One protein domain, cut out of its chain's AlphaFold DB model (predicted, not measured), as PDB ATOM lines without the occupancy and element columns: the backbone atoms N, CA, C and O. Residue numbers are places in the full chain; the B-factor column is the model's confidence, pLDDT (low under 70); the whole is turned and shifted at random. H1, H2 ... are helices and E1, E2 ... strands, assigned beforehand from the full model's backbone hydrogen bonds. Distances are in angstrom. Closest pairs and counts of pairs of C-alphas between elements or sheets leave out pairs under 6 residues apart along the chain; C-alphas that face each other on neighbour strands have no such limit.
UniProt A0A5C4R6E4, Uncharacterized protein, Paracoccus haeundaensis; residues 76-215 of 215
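What this domain is: This is residues 76 to 215 of the 215 residues of an uncharacterized protein of Paracoccus haeundaensis (UniProt A0A5C4R6E4). A long, strongly twisted hairpin of E2 and E3 is the backbone of a four-stranded sheet, with short E1 along the outside of E3 and E6 along the outside of E2. H5 covers one face, H1 stands up from the other, H2 sits beside the strands with H3 packed on it, and the small hairpin of E4 and E5 reaches out at one end of the long axis. The printed part has 140 residues, with five named helices and six named strands in the order H1, E1, H2, H3, H4, E2, E3, E4, E5, H5, E6. The larger sheet runs E1, E3, E2, E6 and the smaller E4, E5, both antiparallel, and the class is mixed, helices and strands. The whole is compact, with a radius of gyration of the C-alphas of 15.7 A, yet elongated in outline, with spans of 55 by 35 by 25 A.

Where its parts are: E2 is residues 140 to 149, 25.9 A from first to last C-alpha, and E3 is residues 152 to 161, 28.4 A. E2 begins at C-alpha 140 (-6.213, 42.328, 40.503) and bends by 59 degrees at residue 146. E1 is residues 92 to 94, 7.2 A. E6 is residues 208 to 214, 18.8 A, ending at C-alpha 214 (-3.737, 39.885, 47.073). H5 is residues 185 to 194, 14.3 A. H1 is residues 82 to 90, 12.2 A, beginning at C-alpha 82 (-12.955, 33.803, 26.958). H2 is residues 97 to 103, 10.0 A, and H3 is residues 111 to 120, 14.3 A. H4 is residues 134 to 138, 6.3 A. E4 is residues 166 to 168, 6.2 A, and E5 is residues 178 to 180, 6.8 A.

How they stand to each other: E2 and E3 are a hairpin, antiparallel at 158 degrees, with N 145 and O 156 2.9 A apart, within hydrogen-bond range. E6 is antiparallel to E2, with N 144 and O 211 at 2.9 A. E1 is antiparallel to E3, with N 93 and O 159 at 2.8 A. The arrangement is three layers, helices on both faces of a sheet: H2 and H5 on one face, H1 on the other. H5 has a height over the sheet of 8.7 A and is only just over E2, with 3 of its C-alphas on that strand; it runs slantwise to the strands, at 36 degrees to E2 on the local plane. The closest C-alphas of H5 and E6 are those of Val 189 and Pro 210, 7.2 A. H1 stands up from the sheet, its line rising 45 degrees, and the closest C-alphas of H1 and E1 are those of Leu 87 and Val 93, 5.5 A. H2, at a height of 2.9 A, stands at the sheet's level. H2 and H3 touch, about perpendicular at 73 degrees, with the C-alphas of Ala 97 and Ala 114 closest at 5.0 A. H3 is not on the sheet. H4 only grazes the sheet with residues 135 to 138, and its closest C-alphas to E5 are those of Leu 135 and Ser 179, 7.2 A. E4 and E5 are a hairpin, antiparallel, with N 168 and O 178 at 2.9 A. H3 and E4 are apart. Every O i to N i+4 pair is within hydrogen-bond range in H1, H2, H3, H4 and H5.

The domain as a whole: The two C-alphas farthest apart are those of Gly 151 and Ala 172, 55.1 A. The printed part has no cut and ends at residue 215, the chain's last. The links H3 to H4 and H5 to E6 are long, 13 residues each. The mean pLDDT of the printed part is 86.6, and residues 169 to 177 and residue 215 are under 70.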
ATOM      1  N   ASP A  76      -0.752  32.867  21.261       85.62
ATOM      2  CA  ASP A  76      -1.875  32.348  22.060       85.62
ATOM      3  C   ASP A  76      -1.798  32.756  23.542       85.62
ATOM      4  O   ASP A  76      -2.817  32.887  24.215       85.62
ATOM      5  N   GLU A  77      -0.585  32.964  24.063       84.38
ATOM      6  CA  GLU A  77      -0.362  33.417  25.435       84.38
ATOM      7  C   GLU A  77      -0.516  34.937  25.581       84.38
ATOM      8  O   GLU A  77      -0.730  35.441  26.684       84.38
ATOM      9  N   LEU A  78      -0.419  35.691  24.493       86.31
ATOM     10  CA  LEU A  78      -0.696  37.120  24.511       86.31
ATOM     11  C   LEU A  78      -2.195  37.406  24.360       86.31
ATOM     12  O   LEU A  78      -2.699  38.370  24.930       86.31
ATOM     13  N   MET A  79      -2.901  36.587  23.581       88.88
ATOM     14  CA  MET A  79      -4.323  36.795  23.323       88.88
ATOM     15  C   MET A  79      -5.171  36.394  24.535       88.88
ATOM     16  O   MET A  79      -4.922  35.333  25.119       88.88
ATOM     17  N   PRO A  80      -6.179  37.203  24.913       90.62
ATOM     18  CA  PRO A  80      -7.040  36.886  26.039       90.62
ATOM     19  C   PRO A  80      -7.926  35.682  25.711       90.62
ATOM     20  O   PRO A  80      -8.458  35.554  24.605       90.62
ATOM     21  N   ASP A  81      -8.109  34.801  26.690       90.56
ATOM     22  CA  ASP A  81      -9.107  33.739  26.597       90.56
ATOM     23  C   ASP A  81     -10.539  34.269  26.843       90.56
ATOM     24  O   ASP A  81     -10.761  35.449  27.113       90.56
ATOM     25  N   ARG A  82     -11.552  33.396  26.764       90.75
ATOM     26  CA  ARG A  82     -12.955  33.803  26.958       90.75
ATOM     27  C   ARG A  82     -13.233  34.385  28.354       90.75
ATOM     28  O   ARG A  82     -14.040  35.299  28.451       90.75
ATOM     29  N   LEU A  83     -12.617  33.862  29.415       92.12
ATOM     30  CA  LEU A  83     -12.810  34.375  30.776       92.12
ATOM     31  C   LEU A  83     -12.034  35.673  31.005       92.12
ATOM     32  O   LEU A  83     -12.538  36.561  31.682       92.12
ATOM     33  N   GLU A  84     -10.855  35.809  30.405       91.56
ATOM     34  CA  GLU A  84     -10.070  37.042  30.395       91.56
ATOM     35  C   GLU A  84     -10.802  38.165  29.654       91.56
ATOM     36  O   GLU A  84     -10.844  39.289  30.144       91.56
ATOM     37  N   ILE A  85     -11.440  37.872  28.514       91.81
ATOM     38  CA  ILE A  85     -12.280  38.844  27.795       91.81
ATOM     39  C   ILE A  85     -13.412  39.344  28.696       91.81
ATOM     40  O   ILE A  85     -13.684  40.542  28.741       91.81
ATOM     41  N   GLU A  86     -14.068  38.446  29.425       90.69
ATOM     42  CA  GLU A  86     -15.151  38.825  30.331       90.69
ATOM     43  C   GLU A  86     -14.648  39.591  31.553       90.69
ATOM     44  O   GLU A  86     -15.277  40.567  31.959       90.69
ATOM     45  N   LEU A  87     -13.476  39.229  32.073       91.94
ATOM     46  CA  LEU A  87     -12.786  39.993  33.104       91.94
ATOM     47  C   LEU A  87     -12.470  41.417  32.616       91.94
ATOM     48  O   LEU A  87     -12.725  42.367  33.345       91.94
ATOM     49  N   ILE A  88     -11.996  41.588  31.378       89.94
ATOM     50  CA  ILE A  88     -11.741  42.908  30.772       89.94
ATOM     51  C   ILE A  88     -13.037  43.709  30.607       89.94
ATOM     52  O   ILE A  88     -13.057  44.910  30.855       89.94
ATOM     53  N   ARG A  89     -14.120  43.055  30.171       89.44
ATOM     54  CA  ARG A  89     -15.399  43.716  29.869       89.44
ATOM     55  C   ARG A  89     -16.178  44.123  31.112       89.44
ATOM     56  O   ARG A  89     -16.739  45.212  31.136       89.44
ATOM     57  N   LYS A  90     -16.262  43.234  32.101       89.06
ATOM     58  CA  LYS A  90     -17.094  43.407  33.303       89.06
ATOM     59  C   LYS A  90     -16.291  43.811  34.536       89.06
ATOM     60  O   LYS A  90     -16.864  44.296  35.503       89.06
ATOM     61  N   GLY A  91     -14.971  43.645  34.501       90.88
ATOM     62  CA  GLY A  91     -14.088  43.946  35.624       90.88
ATOM     63  C   GLY A  91     -14.045  42.845  36.681       90.88
ATOM     64  O   GLY A  91     -13.438  43.047  37.728       90.88
ATOM     65  N   ASN A  92     -14.672  41.687  36.454       93.38
ATOM     66  CA  ASN A  92     -14.696  40.604  37.431       93.38
ATOM     67  C   ASN A  92     -14.958  39.222  36.809       93.38
ATOM     68  O   ASN A  92     -15.604  39.092  35.769       93.38
ATOM     69  N   VAL A  93     -14.496  38.162  37.478       94.44
ATOM     70  CA  VAL A  93     -14.753  36.774  37.070       94.44
ATOM     71  C   VAL A  93     -14.700  35.797  38.259       94.44
ATOM     72  O   VAL A  93     -13.801  35.884  39.098       94.44
ATOM     73  N   PRO A  94     -15.624  34.822  38.356       94.62
ATOM     74  CA  PRO A  94     -15.536  33.768  39.365       94.62
ATOM     75  C   PRO A  94     -14.356  32.814  39.116       94.62
ATOM     76  O   PRO A  94     -14.163  32.341  37.997       94.62
ATOM     77  N   LEU A  95     -13.635  32.428  40.175       93.75
ATOM     78  CA  LEU A  95     -12.518  31.467  40.104       93.75
ATOM     79  C   LEU A  95     -12.920  30.026  40.467       93.75
ATOM     80  O   LEU A  95     -12.113  29.098  40.377       93.75
ATOM     81  N   SER A  96     -14.183  29.812  40.853       92.12
ATOM     82  CA  SER A  96     -14.735  28.496  41.195       92.12
ATOM     83  C   SER A  96     -15.805  28.049  40.198       92.12
ATOM     84  O   SER A  96     -16.585  28.856  39.697       92.12
ATOM     85  N   ALA A  97     -15.884  26.742  39.918       92.44
ATOM     86  CA  ALA A  97     -16.846  26.211  38.945       92.44
ATOM     87  C   ALA A  97     -18.302  26.454  39.375       92.44
ATOM     88  O   ALA A  97     -19.141  26.785  38.545       92.44
ATOM     89  N   ALA A  98     -18.590  26.335  40.676       92.06
ATOM     90  CA  ALA A  98     -19.895  26.682  41.232       92.06
ATOM     91  C   ALA A  98     -20.188  28.185  41.095       92.06
ATOM     92  O   ALA A  98     -21.309  28.553  40.758       92.06
ATOM     93  N   GLY A  99     -19.175  29.039  41.285       91.62
ATOM     94  CA  GLY A  99     -19.304  30.478  41.075       91.62
ATOM     95  C   GLY A  99     -19.577  30.852  39.630       91.62
ATOM     96  O   GLY A  99     -20.401  31.722  39.400       91.62
ATOM     97  N   LEU A 100     -18.983  30.164  38.655       92.62
ATOM     98  CA  LEU A 100     -19.329  30.378  37.249       92.62
ATOM     99  C   LEU A 100     -20.782  30.019  36.957       92.62
ATOM    100  O   LEU A 100     -21.476  30.813  36.345       92.62
ATOM    101  N   LEU A 101     -21.266  28.872  37.434       92.56
ATOM    102  CA  LEU A 101     -22.664  28.481  37.220       92.56
ATOM    103  C   LEU A 101     -23.654  29.454  37.858       92.56
ATOM    104  O   LEU A 101     -24.732  29.675  37.319       92.56
ATOM    105  N   ARG A 102     -23.297  29.990  39.028       91.12
ATOM    106  CA  ARG A 102     -24.175  30.868  39.791       91.12
ATOM    107  C   ARG A 102     -24.108  32.305  39.294       91.12
ATOM    108  O   ARG A 102     -25.139  32.883  39.015       91.12
ATOM    109  N   MET A 103     -22.915  32.877  39.173       91.62
ATOM    110  CA  MET A 103     -22.726  34.286  38.811       91.62
ATOM    111  C   MET A 103     -22.756  34.520  37.301       91.62
ATOM    112  O   MET A 103     -23.132  35.602  36.871       91.62
ATOM    113  N   ARG A 104     -22.325  33.536  36.505       89.94
ATOM    114  CA  ARG A 104     -22.166  33.644  35.046       89.94
ATOM    115  C   ARG A 104     -22.792  32.451  34.295       89.94
ATOM    116  O   ARG A 104     -22.088  31.754  33.549       89.94
ATOM    117  N   PRO A 105     -24.105  32.186  34.478       89.25
ATOM    118  CA  PRO A 105     -24.816  31.134  33.744       89.25
ATOM    119  C   PRO A 105     -24.791  31.328  32.215       89.25
ATOM    120  O   PRO A 105     -24.968  30.362  31.472       89.25
ATOM    121  N   ASP A 106     -24.518  32.547  31.743       89.62
ATOM    122  CA  ASP A 106     -24.282  32.901  30.339       89.62
ATOM    123  C   ASP A 106     -23.022  32.236  29.746       89.62
ATOM    124  O   ASP A 106     -22.965  31.932  28.550       89.62
ATOM    125  N   LEU A 107     -22.001  31.980  30.572       88.62
ATOM    126  CA  LEU A 107     -20.729  31.400  30.131       88.62
ATOM    127  C   LEU A 107     -20.694  29.878  30.254       88.62
ATOM    128  O   LEU A 107     -20.129  29.201  29.386       88.62
ATOM    129  N   ALA A 108     -21.265  29.341  31.330       89.19
ATOM    130  CA  ALA A 108     -21.323  27.909  31.573       89.19
ATOM    131  C   ALA A 108     -22.678  27.509  32.151       89.19
ATOM    132  O   ALA A 108     -23.099  28.018  33.183       89.19
ATOM    133  N   THR A 109     -23.314  26.523  31.520       88.31
ATOM    134  CA  THR A 109     -24.628  26.012  31.944       88.31
ATOM    135  C   THR A 109     -24.499  24.753  32.802       88.31
ATOM    136  O   THR A 109     -25.398  24.417  33.563       88.31
ATOM    137  N   ASN A 110     -23.375  24.031  32.699       92.19
ATOM    138  CA  ASN A 110     -23.156  22.783  33.430       92.19
ATOM    139  C   ASN A 110     -21.783  22.716  34.122       92.19
ATOM    140  O   ASN A 110     -20.798  23.334  33.706       92.19
ATOM    141  N   ALA A 111     -21.716  21.958  35.222       90.69
ATOM    142  CA  ALA A 111     -20.513  21.862  36.052       90.69
ATOM    143  C   ALA A 111     -19.271  21.328  35.308       90.69
ATOM    144  O   ALA A 111     -18.183  21.866  35.536       90.69
ATOM    145  N   PRO A 112     -19.374  20.322  34.412       93.56
ATOM    146  CA  PRO A 112     -18.229  19.869  33.623       93.56
ATOM    147  C   PRO A 112     -17.659  20.964  32.711       93.56
ATOM    148  O   PRO A 112     -16.441  21.140  32.659       93.56
ATOM    149  N   GLN A 113     -18.518  21.737  32.040       93.12
ATOM    150  CA  GLN A 113     -18.113  22.859  31.190       93.12
ATOM    151  C   GLN A 113     -17.425  23.950  32.011       93.12
ATOM    152  O   GLN A 113     -16.340  24.385  31.629       93.12
ATOM    153  N   ALA A 114     -17.991  24.332  33.161       93.50
ATOM    154  CA  ALA A 114     -17.393  25.327  34.053       93.50
ATOM    155  C   ALA A 114     -15.993  24.900  34.534       93.50
ATOM    156  O   ALA A 114     -15.043  25.681  34.468       93.50
ATOM    157  N   LYS A 115     -15.831  23.632  34.947       93.50
ATOM    158  CA  LYS A 115     -14.522  23.077  35.334       93.50
ATOM    159  C   LYS A 115     -13.523  23.116  34.179       93.50
ATOM    160  O   LYS A 115     -12.395  23.563  34.368       93.50
ATOM    161  N   LYS A 116     -13.938  22.681  32.986       93.81
ATOM    162  CA  LYS A 116     -13.083  22.651  31.791       93.81
ATOM    163  C   LYS A 116     -12.670  24.055  31.346       93.81
ATOM    164  O   LYS A 116     -11.541  24.242  30.905       93.81
ATOM    165  N   MET A 117     -13.560  25.036  31.483       92.94
ATOM    166  CA  MET A 117     -13.277  26.436  31.169       92.94
ATOM    167  C   MET A 117     -12.242  27.022  32.139       92.94
ATOM    168  O   MET A 117     -11.233  27.552  31.689       92.94
ATOM    169  N   LEU A 118     -12.413  26.814  33.450       92.50
ATOM    170  CA  LEU A 118     -11.432  27.238  34.460       92.50
ATOM    171  C   LEU A 118     -10.092  26.509  34.368       92.50
ATOM    172  O   LEU A 118      -9.078  27.053  34.783       92.50
ATOM    173  N   GLN A 119     -10.080  25.263  33.893       91.50
ATOM    174  CA  GLN A 119      -8.841  24.509  33.699       91.50
ATOM    175  C   GLN A 119      -8.028  25.045  32.519       91.50
ATOM    176  O   GLN A 119      -6.803  25.015  32.554       91.50
ATOM    177  N   ARG A 120      -8.709  25.496  31.462       88.06
ATOM    178  CA  ARG A 120      -8.073  26.057  30.264       88.06
ATOM    179  C   ARG A 120      -7.665  27.512  30.440       88.06
ATOM    180  O   ARG A 120      -6.823  27.981  29.686       88.06
ATOM    181  N   SER A 121      -8.298  28.203  31.381       89.62
ATOM    182  CA  SER A 121      -8.113  29.629  31.561       89.62
ATOM    183  C   SER A 121      -6.970  29.973  32.503       89.62
ATOM    184  O   SER A 121      -6.662  29.231  33.438       89.62
ATOM    185  N   ARG A 122      -6.366  31.137  32.266       88.88
ATOM    186  CA  ARG A 122      -5.263  31.672  33.070       88.88
ATOM    187  C   ARG A 122      -5.714  32.576  34.206       88.88
ATOM    188  O   ARG A 122      -4.885  32.937  35.025       88.88
ATOM    189  N   VAL A 123      -7.012  32.858  34.335       88.50
ATOM    190  CA  VAL A 123      -7.570  33.736  35.386       88.50
ATOM    191  C   VAL A 123      -7.261  33.304  36.822       88.50
ATOM    192  O   VAL A 123      -7.406  34.102  37.737       88.50
ATOM    193  N   LYS A 124      -6.826  32.057  37.040       85.75
ATOM    194  CA  LYS A 124      -6.368  31.580  38.354       85.75
ATOM    195  C   LYS A 124      -4.983  32.081  38.749       85.75
ATOM    196  O   LYS A 124      -4.653  32.021  39.926       85.75
ATOM    197  N   ASP A 125      -4.180  32.485  37.773       84.94
ATOM    198  CA  ASP A 125      -2.832  32.997  37.975       84.94
ATOM    199  C   ASP A 125      -2.752  34.415  37.384       84.94
ATOM    200  O   ASP A 125      -2.511  34.577  36.182       84.94
ATOM    201  N   PRO A 126      -2.986  35.445  38.215       75.31
ATOM    202  CA  PRO A 126      -2.947  36.855  37.831       75.31
ATOM    203  C   PRO A 126      -1.681  37.250  37.066       75.31
ATOM    204  O   PRO A 126      -1.756  38.008  36.100       75.31
ATOM    205  N   SER A 127      -0.529  36.665  37.417       76.94
ATOM    206  CA  SER A 127       0.758  36.938  36.760       76.94
ATOM    207  C   SER A 127       0.791  36.513  35.285       76.94
ATOM    208  O   SER A 127       1.604  36.999  34.494       76.94
ATOM    209  N   ARG A 128      -0.112  35.610  34.885       81.81
ATOM    210  CA  ARG A 128      -0.222  35.088  33.517       81.81
ATOM    211  C   ARG A 128      -1.229  35.845  32.657       81.81
ATOM    212  O   ARG A 128      -1.336  35.531  31.468       81.81
ATOM    213  N   LEU A 129      -1.921  36.845  33.204       85.75
ATOM    214  CA  LEU A 129      -2.911  37.665  32.497       85.75
ATOM    215  C   LEU A 129      -2.257  38.766  31.655       85.75
ATOM    216  O   LEU A 129      -2.513  39.958  31.818       85.75
ATOM    217  N   ARG A 130      -1.408  38.349  30.712       83.69
ATOM    218  CA  ARG A 130      -0.576  39.232  29.877       83.69
ATOM    219  C   ARG A 130      -1.376  40.146  28.947       83.69
ATOM    220  O   ARG A 130      -0.845  41.162  28.512       83.69
ATOM    221  N   ALA A 131      -2.627  39.795  28.654       82.62
ATOM    222  CA  ALA A 131      -3.529  40.618  27.854       82.62
ATOM    223  C   ALA A 131      -3.994  41.888  28.593       82.62
ATOM    224  O   ALA A 131      -4.417  42.852  27.953       82.62
ATOM    225  N   LEU A 132      -3.925  41.904  29.929       83.88
ATOM    226  CA  LEU A 132      -4.309  43.063  30.726       83.88
ATOM    227  C   LEU A 132      -3.205  44.129  30.715       83.88
ATOM    228  O   LEU A 132      -2.026  43.783  30.813       83.88
ATOM    229  N   PRO A 133      -3.551  45.429  30.678       80.88
ATOM    230  CA  PRO A 133      -2.592  46.494  30.957       80.88
ATOM    231  C   PRO A 133      -1.939  46.306  32.333       80.88
ATOM    232  O   PRO A 133      -2.613  45.885  33.271       80.88
ATOM    233  N   ILE A 134      -0.660  46.676  32.480       77.56
ATOM    234  CA  ILE A 134       0.097  46.535  33.745       77.56
ATOM    235  C   ILE A 134      -0.675  47.100  34.939       77.56
ATOM    236  O   ILE A 134      -0.759  46.453  35.975       77.56
ATOM    237  N   LEU A 135      -1.268  48.286  34.782       78.38
ATOM    238  CA  LEU A 135      -2.035  48.918  35.852       78.38
ATOM    239  C   LEU A 135      -3.204  48.024  36.296       78.38
ATOM    240  O   LEU A 135      -3.361  47.732  37.476       78.38
ATOM    241  N   SER A 136      -3.963  47.485  35.341       82.50
ATOM    242  CA  SER A 136      -5.047  46.545  35.636       82.50
ATOM    243  C   SER A 136      -4.540  45.260  36.288       82.50
ATOM    244  O   SER A 136      -5.211  44.768  37.188       82.50
ATOM    245  N   GLN A 137      -3.364  44.749  35.899       81.50
ATOM    246  CA  GLN A 137      -2.744  43.579  36.538       81.50
ATOM    247  C   GLN A 137      -2.402  43.849  38.010       81.50
ATOM    248  O   GLN A 137      -2.701  43.020  38.862       81.50
ATOM    249  N   THR A 138      -1.847  45.024  38.330       80.00
ATOM    250  CA  THR A 138      -1.552  45.412  39.724       80.00
ATOM    251  C   THR A 138      -2.807  45.644  40.564       80.00
ATOM    252  O   THR A 138      -2.747  45.635  41.789       80.00
ATOM    253  N   GLY A 139      -3.950  45.858  39.912       85.88
ATOM    254  CA  GLY A 139      -5.253  46.017  40.547       85.88
ATOM    255  C   GLY A 139      -6.089  44.761  40.648       85.88
ATOM    256  O   GLY A 139      -7.269  44.870  40.973       85.88
ATOM    257  N   LEU A 140      -5.521  43.596  40.349       90.06
ATOM    258  CA  LEU A 140      -6.213  42.328  40.503       90.06
ATOM    259  C   LEU A 140      -6.314  41.969  41.984       90.06
ATOM    260  O   LEU A 140      -5.314  41.860  42.689       90.06
ATOM    261  N   LEU A 141      -7.543  41.790  42.456       91.25
ATOM    262  CA  LEU A 141      -7.845  41.464  43.843       91.25
ATOM    263  C   LEU A 141      -8.798  40.276  43.883       91.25
ATOM    264  O   LEU A 141      -9.790  40.230  43.152       91.25
ATOM    265  N   VAL A 142      -8.502  39.307  44.744       93.69
ATOM    266  CA  VAL A 142      -9.347  38.128  44.927       93.69
ATOM    267  C   VAL A 142     -10.146  38.302  46.206       93.69
ATOM    268  O   VAL A 142      -9.586  38.501  47.278       93.69
ATOM    269  N   ILE A 143     -11.467  38.192  46.113       94.88
ATOM    270  CA  ILE A 143     -12.318  38.059  47.291       94.88
ATOM    271  C   ILE A 143     -12.572  36.579  47.523       94.88
ATOM    272  O   ILE A 143     -13.158  35.894  46.681       94.88
ATOM    273  N   GLU A 144     -12.148  36.100  48.685       95.75
ATOM    274  CA  GLU A 144     -12.506  34.790  49.204       95.75
ATOM    275  C   GLU A 144     -13.691  34.921  50.160       95.75
ATOM    276  O   GLU A 144     -13.710  35.785  51.033       95.75
ATOM    277  N   PHE A 145     -14.692  34.063  50.007       94.94
ATOM    278  CA  PHE A 145     -15.888  34.078  50.839       94.94
ATOM    279  C   PHE A 145     -16.508  32.689  50.953       94.94
ATOM    280  O   PHE A 145     -16.228  31.792  50.159       94.94
ATOM    281  N   LYS A 146     -17.385  32.504  51.937       94.00
ATOM    282  CA  LYS A 146     -18.197  31.296  52.082       94.00
ATOM    283  C   LYS A 146     -19.615  31.566  51.614       94.00
ATOM    284  O   LYS A 146     -20.210  32.564  52.005       94.00
ATOM    285  N   ALA A 147     -20.167  30.657  50.826       92.38
ATOM    286  CA  ALA A 147     -21.561  30.720  50.410       92.38
ATOM    287  C   ALA A 147     -22.186  29.327  50.447       92.38
ATOM    288  O   ALA A 147     -21.493  28.311  50.329       92.38
ATOM    289  N   THR A 148     -23.501  29.282  50.640       88.12
ATOM    290  CA  THR A 148     -24.256  28.028  50.683       88.12
ATOM    291  C   THR A 148     -24.859  27.747  49.316       88.12
ATOM    292  O   THR A 148     -25.624  28.545  48.788       88.12
ATOM    293  N   ASN A 149     -24.546  26.583  48.753       83.75
ATOM    294  CA  ASN A 149     -25.127  26.098  47.508       83.75
ATOM    295  C   ASN A 149     -25.778  24.736  47.736       83.75
ATOM    296  O   ASN A 149     -25.116  23.813  48.212       83.75
ATOM    297  N   ALA A 150     -27.066  24.610  47.407       81.19
ATOM    298  CA  ALA A 150     -27.837  23.375  47.582       81.19
ATOM    299  C   ALA A 150     -27.661  22.739  48.984       81.19
ATOM    300  O   ALA A 150     -27.461  21.533  49.117       81.19
ATOM    301  N   GLY A 151     -27.666  23.571  50.034       80.12
ATOM    302  CA  GLY A 151     -27.518  23.143  51.432       80.12
ATOM    303  C   GLY A 151     -26.083  22.856  51.898       80.12
ATOM    304  O   GLY A 151     -25.894  22.471  53.047       80.12
ATOM    305  N   ARG A 152     -25.063  23.047  51.050       84.75
ATOM    306  CA  ARG A 152     -23.646  22.892  51.421       84.75
ATOM    307  C   ARG A 152     -22.929  24.231  51.401       84.75
ATOM    308  O   ARG A 152     -22.924  24.911  50.378       84.75
ATOM    309  N   THR A 153     -22.282  24.585  52.504       89.31
ATOM    310  CA  THR A 153     -21.422  25.768  52.576       89.31
ATOM    311  C   THR A 153     -20.023  25.419  52.083       89.31
ATOM    312  O   THR A 153     -19.394  24.494  52.596       89.31
ATOM    313  N   ALA A 154     -19.532  26.155  51.089       91.00
ATOM    314  CA  ALA A 154     -18.188  25.999  50.547       91.00
ATOM    315  C   ALA A 154     -17.494  27.358  50.418       91.00
ATOM    316  O   ALA A 154     -18.142  28.406  50.386       91.00
ATOM    317  N   THR A 155     -16.163  27.327  50.365       93.81
ATOM    318  CA  THR A 155     -15.347  28.512  50.100       93.81
ATOM    319  C   THR A 155     -15.260  28.751  48.595       93.81
ATOM    320  O   THR A 155     -14.989  27.833  47.815       93.81
ATOM    321  N   HIS A 156     -15.478  29.995  48.195       93.88
ATOM    322  CA  HIS A 156     -15.452  30.474  46.826       93.88
ATOM    323  C   HIS A 156     -14.501  31.659  46.714       93.88
ATOM    324  O   HIS A 156     -14.325  32.426  47.654       93.88
ATOM    325  N   GLN A 157     -13.896  31.793  45.539       94.38
ATOM    326  CA  GLN A 157     -13.016  32.901  45.202       94.38
ATOM    327  C   GLN A 157     -13.541  33.594  43.950       94.38
ATOM    328  O   GLN A 157     -14.011  32.933  43.011       94.38
ATOM    329  N   HIS A 158     -13.464  34.918  43.946       94.62
ATOM    330  CA  HIS A 158     -13.886  35.761  42.837       94.62
ATOM    331  C   HIS A 158     -12.840  36.840  42.598       94.62
ATOM    332  O   HIS A 158     -12.417  37.514  43.534       94.62
ATOM    333  N   LEU A 159     -12.406  36.965  41.351       94.75
ATOM    334  CA  LEU A 159     -11.388  37.912  40.926       94.75
ATOM    335  C   LEU A 159     -12.053  39.207  40.468       94.75
ATOM    336  O   LEU A 159     -12.992  39.166  39.673       94.75
ATOM    337  N   PHE A 160     -11.541  40.337  40.935       93.56
ATOM    338  CA  PHE A 160     -11.971  41.677  40.554       93.56
ATOM    339  C   PHE A 160     -10.780  42.491  40.048       93.56
ATOM    340  O   PHE A 160      -9.656  42.331  40.523       93.56
ATOM    341  N   ILE A 161     -11.043  43.379  39.094       91.31
ATOM    342  CA  ILE A 161     -10.136  44.447  38.684       91.31
ATOM    343  C   ILE A 161     -10.526  45.700  39.459       91.31
ATOM    344  O   ILE A 161     -11.683  46.125  39.442       91.31
ATOM    345  N   LEU A 162      -9.544  46.335  40.090       88.50
ATOM    346  CA  LEU A 162      -9.719  47.660  40.653       88.50
ATOM    347  C   LEU A 162      -9.867  48.688  39.524       88.50
ATOM    348  O   LEU A 162      -8.903  49.048  38.847       88.50
ATOM    349  N   LEU A 163     -11.097  49.147  39.313       74.56
ATOM    350  CA  LEU A 163     -11.395  50.215  38.367       74.56
ATOM    351  C   LEU A 163     -10.953  51.557  38.974       74.56
ATOM    352  O   LEU A 163     -11.100  51.778  40.173       74.56
ATOM    353  N   ASN A 164     -10.419  52.456  38.144       74.88
ATOM    354  CA  ASN A 164      -9.978  53.813  38.519       74.88
ATOM    355  C   ASN A 164      -8.682  53.907  39.335       74.88
ATOM    356  O   ASN A 164      -8.488  54.862  40.088       74.88
ATOM    357  N   GLN A 165      -7.762  52.960  39.158       77.06
ATOM    358  CA  GLN A 165      -6.403  53.156  39.647       77.06
ATOM    359  C   GLN A 165      -5.746  54.355  38.968       77.06
ATOM    360  O   GLN A 165      -5.810  54.509  37.746       77.06
ATOM    361  N   GLN A 166      -5.071  55.175  39.765       75.00
ATOM    362  CA  GLN A 166      -4.210  56.230  39.260       75.00
ATOM    363  C   GLN A 166      -2.763  55.790  39.415       75.00
ATOM    364  O   GLN A 166      -2.337  55.397  40.500       75.00
ATOM    365  N   ALA A 167      -2.023  55.832  38.310       72.38
ATOM    366  CA  ALA A 167      -0.587  55.624  38.344       72.38
ATOM    367  C   ALA A 167       0.075  56.855  38.973       72.38
ATOM    368  O   ALA A 167      -0.111  57.977  38.494       72.38
ATOM    369  N   GLU A 168       0.851  56.644  40.029       71.06
ATOM    370  CA  GLU A 168       1.628  57.686  40.688       71.06
ATOM    371  C   GLU A 168       3.101  57.570  40.291       71.06
ATOM    372  O   GLU A 168       3.663  56.479  40.164       71.06
ATOM    373  N   ARG A 169       3.743  58.723  40.078       67.50
ATOM    374  CA  ARG A 169       5.152  58.798  39.696       67.50
ATOM    375  C   ARG A 169       6.011  59.089  40.920       67.50
ATOM    376  O   ARG A 169       5.896  60.167  41.494       67.50
ATOM    377  N   LEU A 170       6.969  58.210  41.213       67.75
ATOM    378  CA  LEU A 170       8.067  58.508  42.136       67.75
ATOM    379  C   LEU A 170       9.292  59.031  41.370       67.75
ATOM    380  O   LEU A 170       9.935  58.261  40.654       67.75
ATOM    381  N   PRO A 171       9.681  60.312  41.529       64.25
ATOM    382  CA  PRO A 171      10.840  60.881  40.837       64.25
ATOM    383  C   PRO A 171      12.160  60.169  41.163       64.25
ATOM    384  O   PRO A 171      13.045  60.111  40.316       64.25
ATOM    385  N   ALA A 172      12.280  59.619  42.375       69.25
ATOM    386  CA  ALA A 172      13.478  58.934  42.858       69.25
ATOM    387  C   ALA A 172      13.564  57.447  42.450       69.25
ATOM    388  O   ALA A 172      14.607  56.831  42.648       69.25
ATOM    389  N   ALA A 173      12.493  56.862  41.898       64.31
ATOM    390  CA  ALA A 173      12.416  55.433  41.588       64.31
ATOM    391  C   ALA A 173      11.586  55.179  40.318       64.31
ATOM    392  O   ALA A 173      10.524  54.562  40.358       64.31
ATOM    393  N   SER A 174      12.081  55.645  39.168       59.31
ATOM    394  CA  SER A 174      11.391  55.537  37.870       59.31
ATOM    395  C   SER A 174      11.179  54.103  37.364       59.31
ATOM    396  O   SER A 174      10.463  53.902  36.387       59.31
ATOM    397  N   SER A 175      11.816  53.110  37.989       61.16
ATOM    398  CA  SER A 175      11.613  51.686  37.706       61.16
ATOM    399  C   SER A 175      10.401  51.085  38.426       61.16
ATOM    400  O   SER A 175       9.994  49.977  38.082       61.16
ATOM    401  N   ILE A 176       9.824  51.784  39.410       65.94
ATOM    402  CA  ILE A 176       8.691  51.305  40.205       65.94
ATOM    403  C   ILE A 176       7.416  51.984  39.706       65.94
ATOM    404  O   ILE A 176       7.296  53.207  39.740       65.94
ATOM    405  N   ASN A 177       6.445  51.180  39.275       66.56
ATOM    406  CA  ASN A 177       5.097  51.660  38.992       66.56
ATOM    407  C   ASN A 177       4.294  51.616  40.297       66.56
ATOM    408  O   ASN A 177       4.013  50.530  40.802       66.56
ATOM    409  N   LEU A 178       3.937  52.779  40.842       71.25
ATOM    410  CA  LEU A 178       2.983  52.861  41.943       71.25
ATOM    411  C   LEU A 178       1.580  53.093  41.397       71.25
ATOM    412  O   LEU A 178       1.391  53.877  40.465       71.25
ATOM    413  N   SER A 179       0.596  52.443  42.005       74.75
ATOM    414  CA  SER A 179      -0.807  52.747  41.772       74.75
ATOM    415  C   SER A 179      -1.545  52.918  43.092       74.75
ATOM    416  O   SER A 179      -1.357  52.154  44.039       74.75
ATOM    417  N   ALA A 180      -2.377  53.953  43.152       77.25
ATOM    418  CA  ALA A 180      -3.277  54.208  44.265       77.25
ATOM    419  C   ALA A 180      -4.722  54.108  43.769       77.25
ATOM    420  O   ALA A 180      -5.062  54.567  42.673       77.25
ATOM    421  N   GLY A 181      -5.583  53.487  44.570       80.56
ATOM    422  CA  GLY A 181      -6.996  53.330  44.257       80.56
ATOM    423  C   GLY A 181      -7.807  52.990  45.499       80.56
ATOM    424  O   GLY A 181      -7.311  52.348  46.425       80.56
ATOM    425  N   HIS A 182      -9.061  53.433  45.523       86.88
ATOM    426  CA  HIS A 182     -10.002  53.071  46.576       86.88
ATOM    427  C   HIS A 182     -10.595  51.697  46.277       86.88
ATOM    428  O   HIS A 182     -11.206  51.531  45.227       86.88
ATOM    429  N   ILE A 183     -10.433  50.735  47.188       89.81
ATOM    430  CA  ILE A 183     -10.992  49.384  47.047       89.81
ATOM    431  C   ILE A 183     -12.480  49.415  47.433       89.81
ATOM    432  O   ILE A 183     -12.775  49.562  48.623       89.81
ATOM    433  N   PRO A 184     -13.422  49.223  46.485       92.12
ATOM    434  CA  PRO A 184     -14.857  49.266  46.757       92.12
ATOM    435  C   PRO A 184     -15.335  47.917  47.323       92.12
ATOM    436  O   PRO A 184     -16.165  47.217  46.745       92.12
ATOM    437  N   PHE A 185     -14.759  47.505  48.455       92.50
ATOM    438  CA  PHE A 185     -14.956  46.164  49.014       92.50
ATOM    439  C   PHE A 185     -16.425  45.878  49.354       92.50
ATOM    440  O   PHE A 185     -16.913  44.785  49.075       92.50
ATOM    441  N   ALA A 186     -17.140  46.859  49.916       93.00
ATOM    442  CA  ALA A 186     -18.559  46.718  50.242       93.00
ATOM    443  C   ALA A 186     -19.413  46.504  48.981       93.00
ATOM    444  O   ALA A 186     -20.260  45.613  48.962       93.00
ATOM    445  N   ASP A 187     -19.131  47.252  47.910       93.25
ATOM    446  CA  ASP A 187     -19.847  47.138  46.637       93.25
ATOM    447  C   ASP A 187     -19.581  45.785  45.971       93.25
ATOM    448  O   ASP A 187     -20.493  45.164  45.429       93.25
ATOM    449  N   TRP A 188     -18.346  45.280  46.050       94.44
ATOM    450  CA  TRP A 188     -18.013  43.948  45.548       94.44
ATOM    451  C   TRP A 188     -18.715  42.835  46.326       94.44
ATOM    452  O   TRP A 188     -19.205  41.888  45.713       94.44
ATOM    453  N   VAL A 189     -18.811  42.943  47.653       94.50
ATOM    454  CA  VAL A 189     -19.579  41.984  48.463       94.50
ATOM    455  C   VAL A 189     -21.064  42.048  48.101       94.50
ATOM    456  O   VAL A 189     -21.659  41.003  47.839       94.50
ATOM    457  N   ALA A 190     -21.637  43.248  47.979       94.25
ATOM    458  CA  ALA A 190     -23.025  43.428  47.556       94.25
ATOM    459  C   ALA A 190     -23.280  42.859  46.149       94.25
ATOM    460  O   ALA A 190     -24.314  42.235  45.910       94.25
ATOM    461  N   TYR A 191     -22.325  43.008  45.227       94.38
ATOM    462  CA  TYR A 191     -22.385  42.390  43.903       94.38
ATOM    463  C   TYR A 191     -22.372  40.856  43.985       94.38
ATOM    464  O   TYR A 191     -23.124  40.195  43.274       94.38
ATOM    465  N   LEU A 192     -21.553  40.256  44.855       94.25
ATOM    466  CA  LEU A 192     -21.533  38.799  45.037       94.25
ATOM    467  C   LEU A 192     -22.852  38.270  45.618       94.25
ATOM    468  O   LEU A 192     -23.287  37.171  45.262       94.25
ATOM    469  N   GLU A 193     -23.495  39.033  46.497       93.19
ATOM    470  CA  GLU A 193     -24.781  38.667  47.092       93.19
ATOM    471  C   GLU A 193     -25.929  38.776  46.089       93.19
ATOM    472  O   GLU A 193     -26.671  37.803  45.910       93.19
ATOM    473  N   ASN A 194     -26.035  39.927  45.423       92.56
ATOM    474  CA  ASN A 194     -27.167  40.285  44.568       92.56
ATOM    475  C   ASN A 194     -27.024  39.804  43.119       92.56
ATOM    476  O   ASN A 194     -28.030  39.661  42.430       92.56
ATOM    477  N   GLY A 195     -25.798  39.532  42.669       90.50
ATOM    478  CA  GLY A 195     -25.511  39.155  41.291       90.50
ATOM    479  C   GLY A 195     -25.337  40.340  40.343       90.50
ATOM    480  O   GLY A 195     -25.394  41.509  40.724       90.50
ATOM    481  N   ASP A 196     -25.099  40.007  39.079       89.06
ATOM    482  CA  ASP A 196     -25.068  40.955  37.973       89.06
ATOM    483  C   ASP A 196     -26.509  41.302  37.549       89.06
ATOM    484  O   ASP A 196     -27.274  40.389  37.212       89.06
ATOM    485  N   PRO A 197     -26.900  42.588  37.521       87.56
ATOM    486  CA  PRO A 197     -28.251  42.993  37.131       87.56
ATOM    487  C   PRO A 197     -28.603  42.617  35.685       87.56
ATOM    488  O   PRO A 197     -29.783  42.470  35.366       87.56
ATOM    489  N   GLU A 198     -27.613  42.436  34.806       87.88
ATOM    490  CA  GLU A 198     -27.840  42.011  33.420       87.88
ATOM    491  C   GLU A 198     -28.046  40.495  33.283       87.88
ATOM    492  O   GLU A 198     -28.456  40.025  32.220       87.88
ATOM    493  N   ILE A 199     -27.768  39.716  34.336       86.06
ATOM    494  CA  ILE A 199     -27.813  38.254  34.307       86.06
ATOM    495  C   ILE A 199     -28.843  37.753  35.330       86.06
ATOM    496  O   ILE A 199     -28.529  37.608  36.519       86.06
ATOM    497  N   PRO A 200     -30.075  37.438  34.885       84.12
ATOM    498  CA  PRO A 200     -31.132  36.967  35.768       84.12
ATOM    499  C   PRO A 200     -30.733  35.705  36.540       84.12
ATOM    500  O   PRO A 200     -30.230  34.737  35.968       84.12
ATOM    501  N   GLY A 201     -31.000  35.702  37.847       81.69
ATOM    502  CA  GLY A 201     -30.707  34.565  38.726       81.69
ATOM    503  C   GLY A 201     -29.236  34.425  39.122       81.69
ATOM    504  O   GLY A 201     -28.875  33.408  39.723       81.69
ATOM    505  N   SER A 202     -28.402  35.419  38.802       89.75
ATOM    506  CA  SER A 202     -27.043  35.504  39.326       89.75
ATOM    507  C   SER A 202     -27.020  35.953  40.793       89.75
ATOM    508  O   SER A 202     -27.999  36.494  41.299       89.75
ATOM    509  N   GLY A 203     -25.923  35.677  41.503       90.19
ATOM    510  CA  GLY A 203     -25.772  36.019  42.923       90.19
ATOM    511  C   GLY A 203     -25.849  34.824  43.876       90.19
ATOM    512  O   GLY A 203     -26.469  33.785  43.609       90.19
ATOM    513  N   TRP A 204     -25.180  34.956  45.018       87.81
ATOM    514  CA  TRP A 204     -25.108  33.909  46.041       87.81
ATOM    515  C   TRP A 204     -26.235  33.973  47.071       87.81
ATOM    516  O   TRP A 204     -26.411  33.004  47.808       87.81
ATOM    517  N   SER A 205     -27.002  35.068  47.121       81.62
ATOM    518  CA  SER A 205     -28.101  35.284  48.081       81.62
ATOM    519  C   SER A 205     -27.674  35.255  49.566       81.62
ATOM    520  O   SER A 205     -28.524  35.328  50.448       81.62
ATOM    521  N   GLY A 206     -26.369  35.141  49.841       84.62
ATOM    522  CA  GLY A 206     -25.761  35.134  51.169       84.62
ATOM    523  C   GLY A 206     -24.253  34.881  51.087       84.62
ATOM    524  O   GLY A 206     -23.816  33.782  50.730       84.62
ATOM    525  N   VAL A 207     -23.460  35.905  51.405       89.75
ATOM    526  CA  VAL A 207     -21.995  35.854  51.410       89.75
ATOM    527  C   VAL A 207     -21.511  35.969  52.850       89.75
ATOM    528  O   VAL A 207     -21.833  36.900  53.580       89.75
ATOM    529  N   HIS A 208     -20.722  34.996  53.294       91.50
ATOM    530  CA  HIS A 208     -20.246  34.923  54.669       91.50
ATOM    531  C   HIS A 208     -18.730  35.024  54.734       91.50
ATOM    532  O   HIS A 208     -18.015  34.389  53.961       91.50
ATOM    533  N   GLN A 209     -18.244  35.773  55.727       91.06
ATOM    534  CA  GLN A 209     -16.816  35.941  56.007       91.06
ATOM    535  C   GLN A 209     -15.998  36.371  54.766       91.06
ATOM    536  O   GLN A 209     -14.987  35.722  54.487       91.06
ATOM    537  N   PRO A 210     -16.408  37.413  54.009       93.56
ATOM    538  CA  PRO A 210     -15.633  37.862  52.861       93.56
ATOM    539  C   PRO A 210     -14.276  38.407  53.324       93.56
ATOM    540  O   PRO A 210     -14.187  39.154  54.302       93.56
ATOM    541  N   ARG A 211     -13.213  38.016  52.629       94.44
ATOM    542  CA  ARG A 211     -11.833  38.425  52.892       94.44
ATOM    543  C   ARG A 211     -11.152  38.776  51.583       94.44
ATOM    544  O   ARG A 211     -11.336  38.094  50.579       94.44
ATOM    545  N   LEU A 212     -10.356  39.834  51.616       91.81
ATOM    546  CA  LEU A 212      -9.554  40.261  50.483       91.81
ATOM    547  C   LEU A 212      -8.208  39.529  50.504       91.81
ATOM    548  O   LEU A 212      -7.523  39.508  51.527       91.81
ATOM    549  N   LEU A 213      -7.843  38.948  49.371       86.81
ATOM    550  CA  LEU A 213      -6.552  38.336  49.104       86.81
ATOM    551  C   LEU A 213      -5.875  39.118  47.977       86.81
ATOM    552  O   LEU A 213      -6.511  39.489  46.986       86.81
ATOM    553  N   TRP A 214      -4.578  39.358  48.142       74.56
ATOM    554  CA  TRP A 214      -3.737  39.885  47.073       74.56
ATOM    555  C   TRP A 214      -3.491  38.765  46.065       74.56
ATOM    556  O   TRP A 214      -3.198  37.635  46.464       74.56
ATOM    557  N   ALA A 215      -3.720  39.081  44.794       63.31
ATOM    558  CA  ALA A 215      -3.702  38.139  43.686       63.31
ATOM    559  C   ALA A 215      -2.277  37.975  43.126       63.31
ATOM    560  O   ALA A 215      -1.539  38.985  43.100       63.31
TER     561      ALA A 215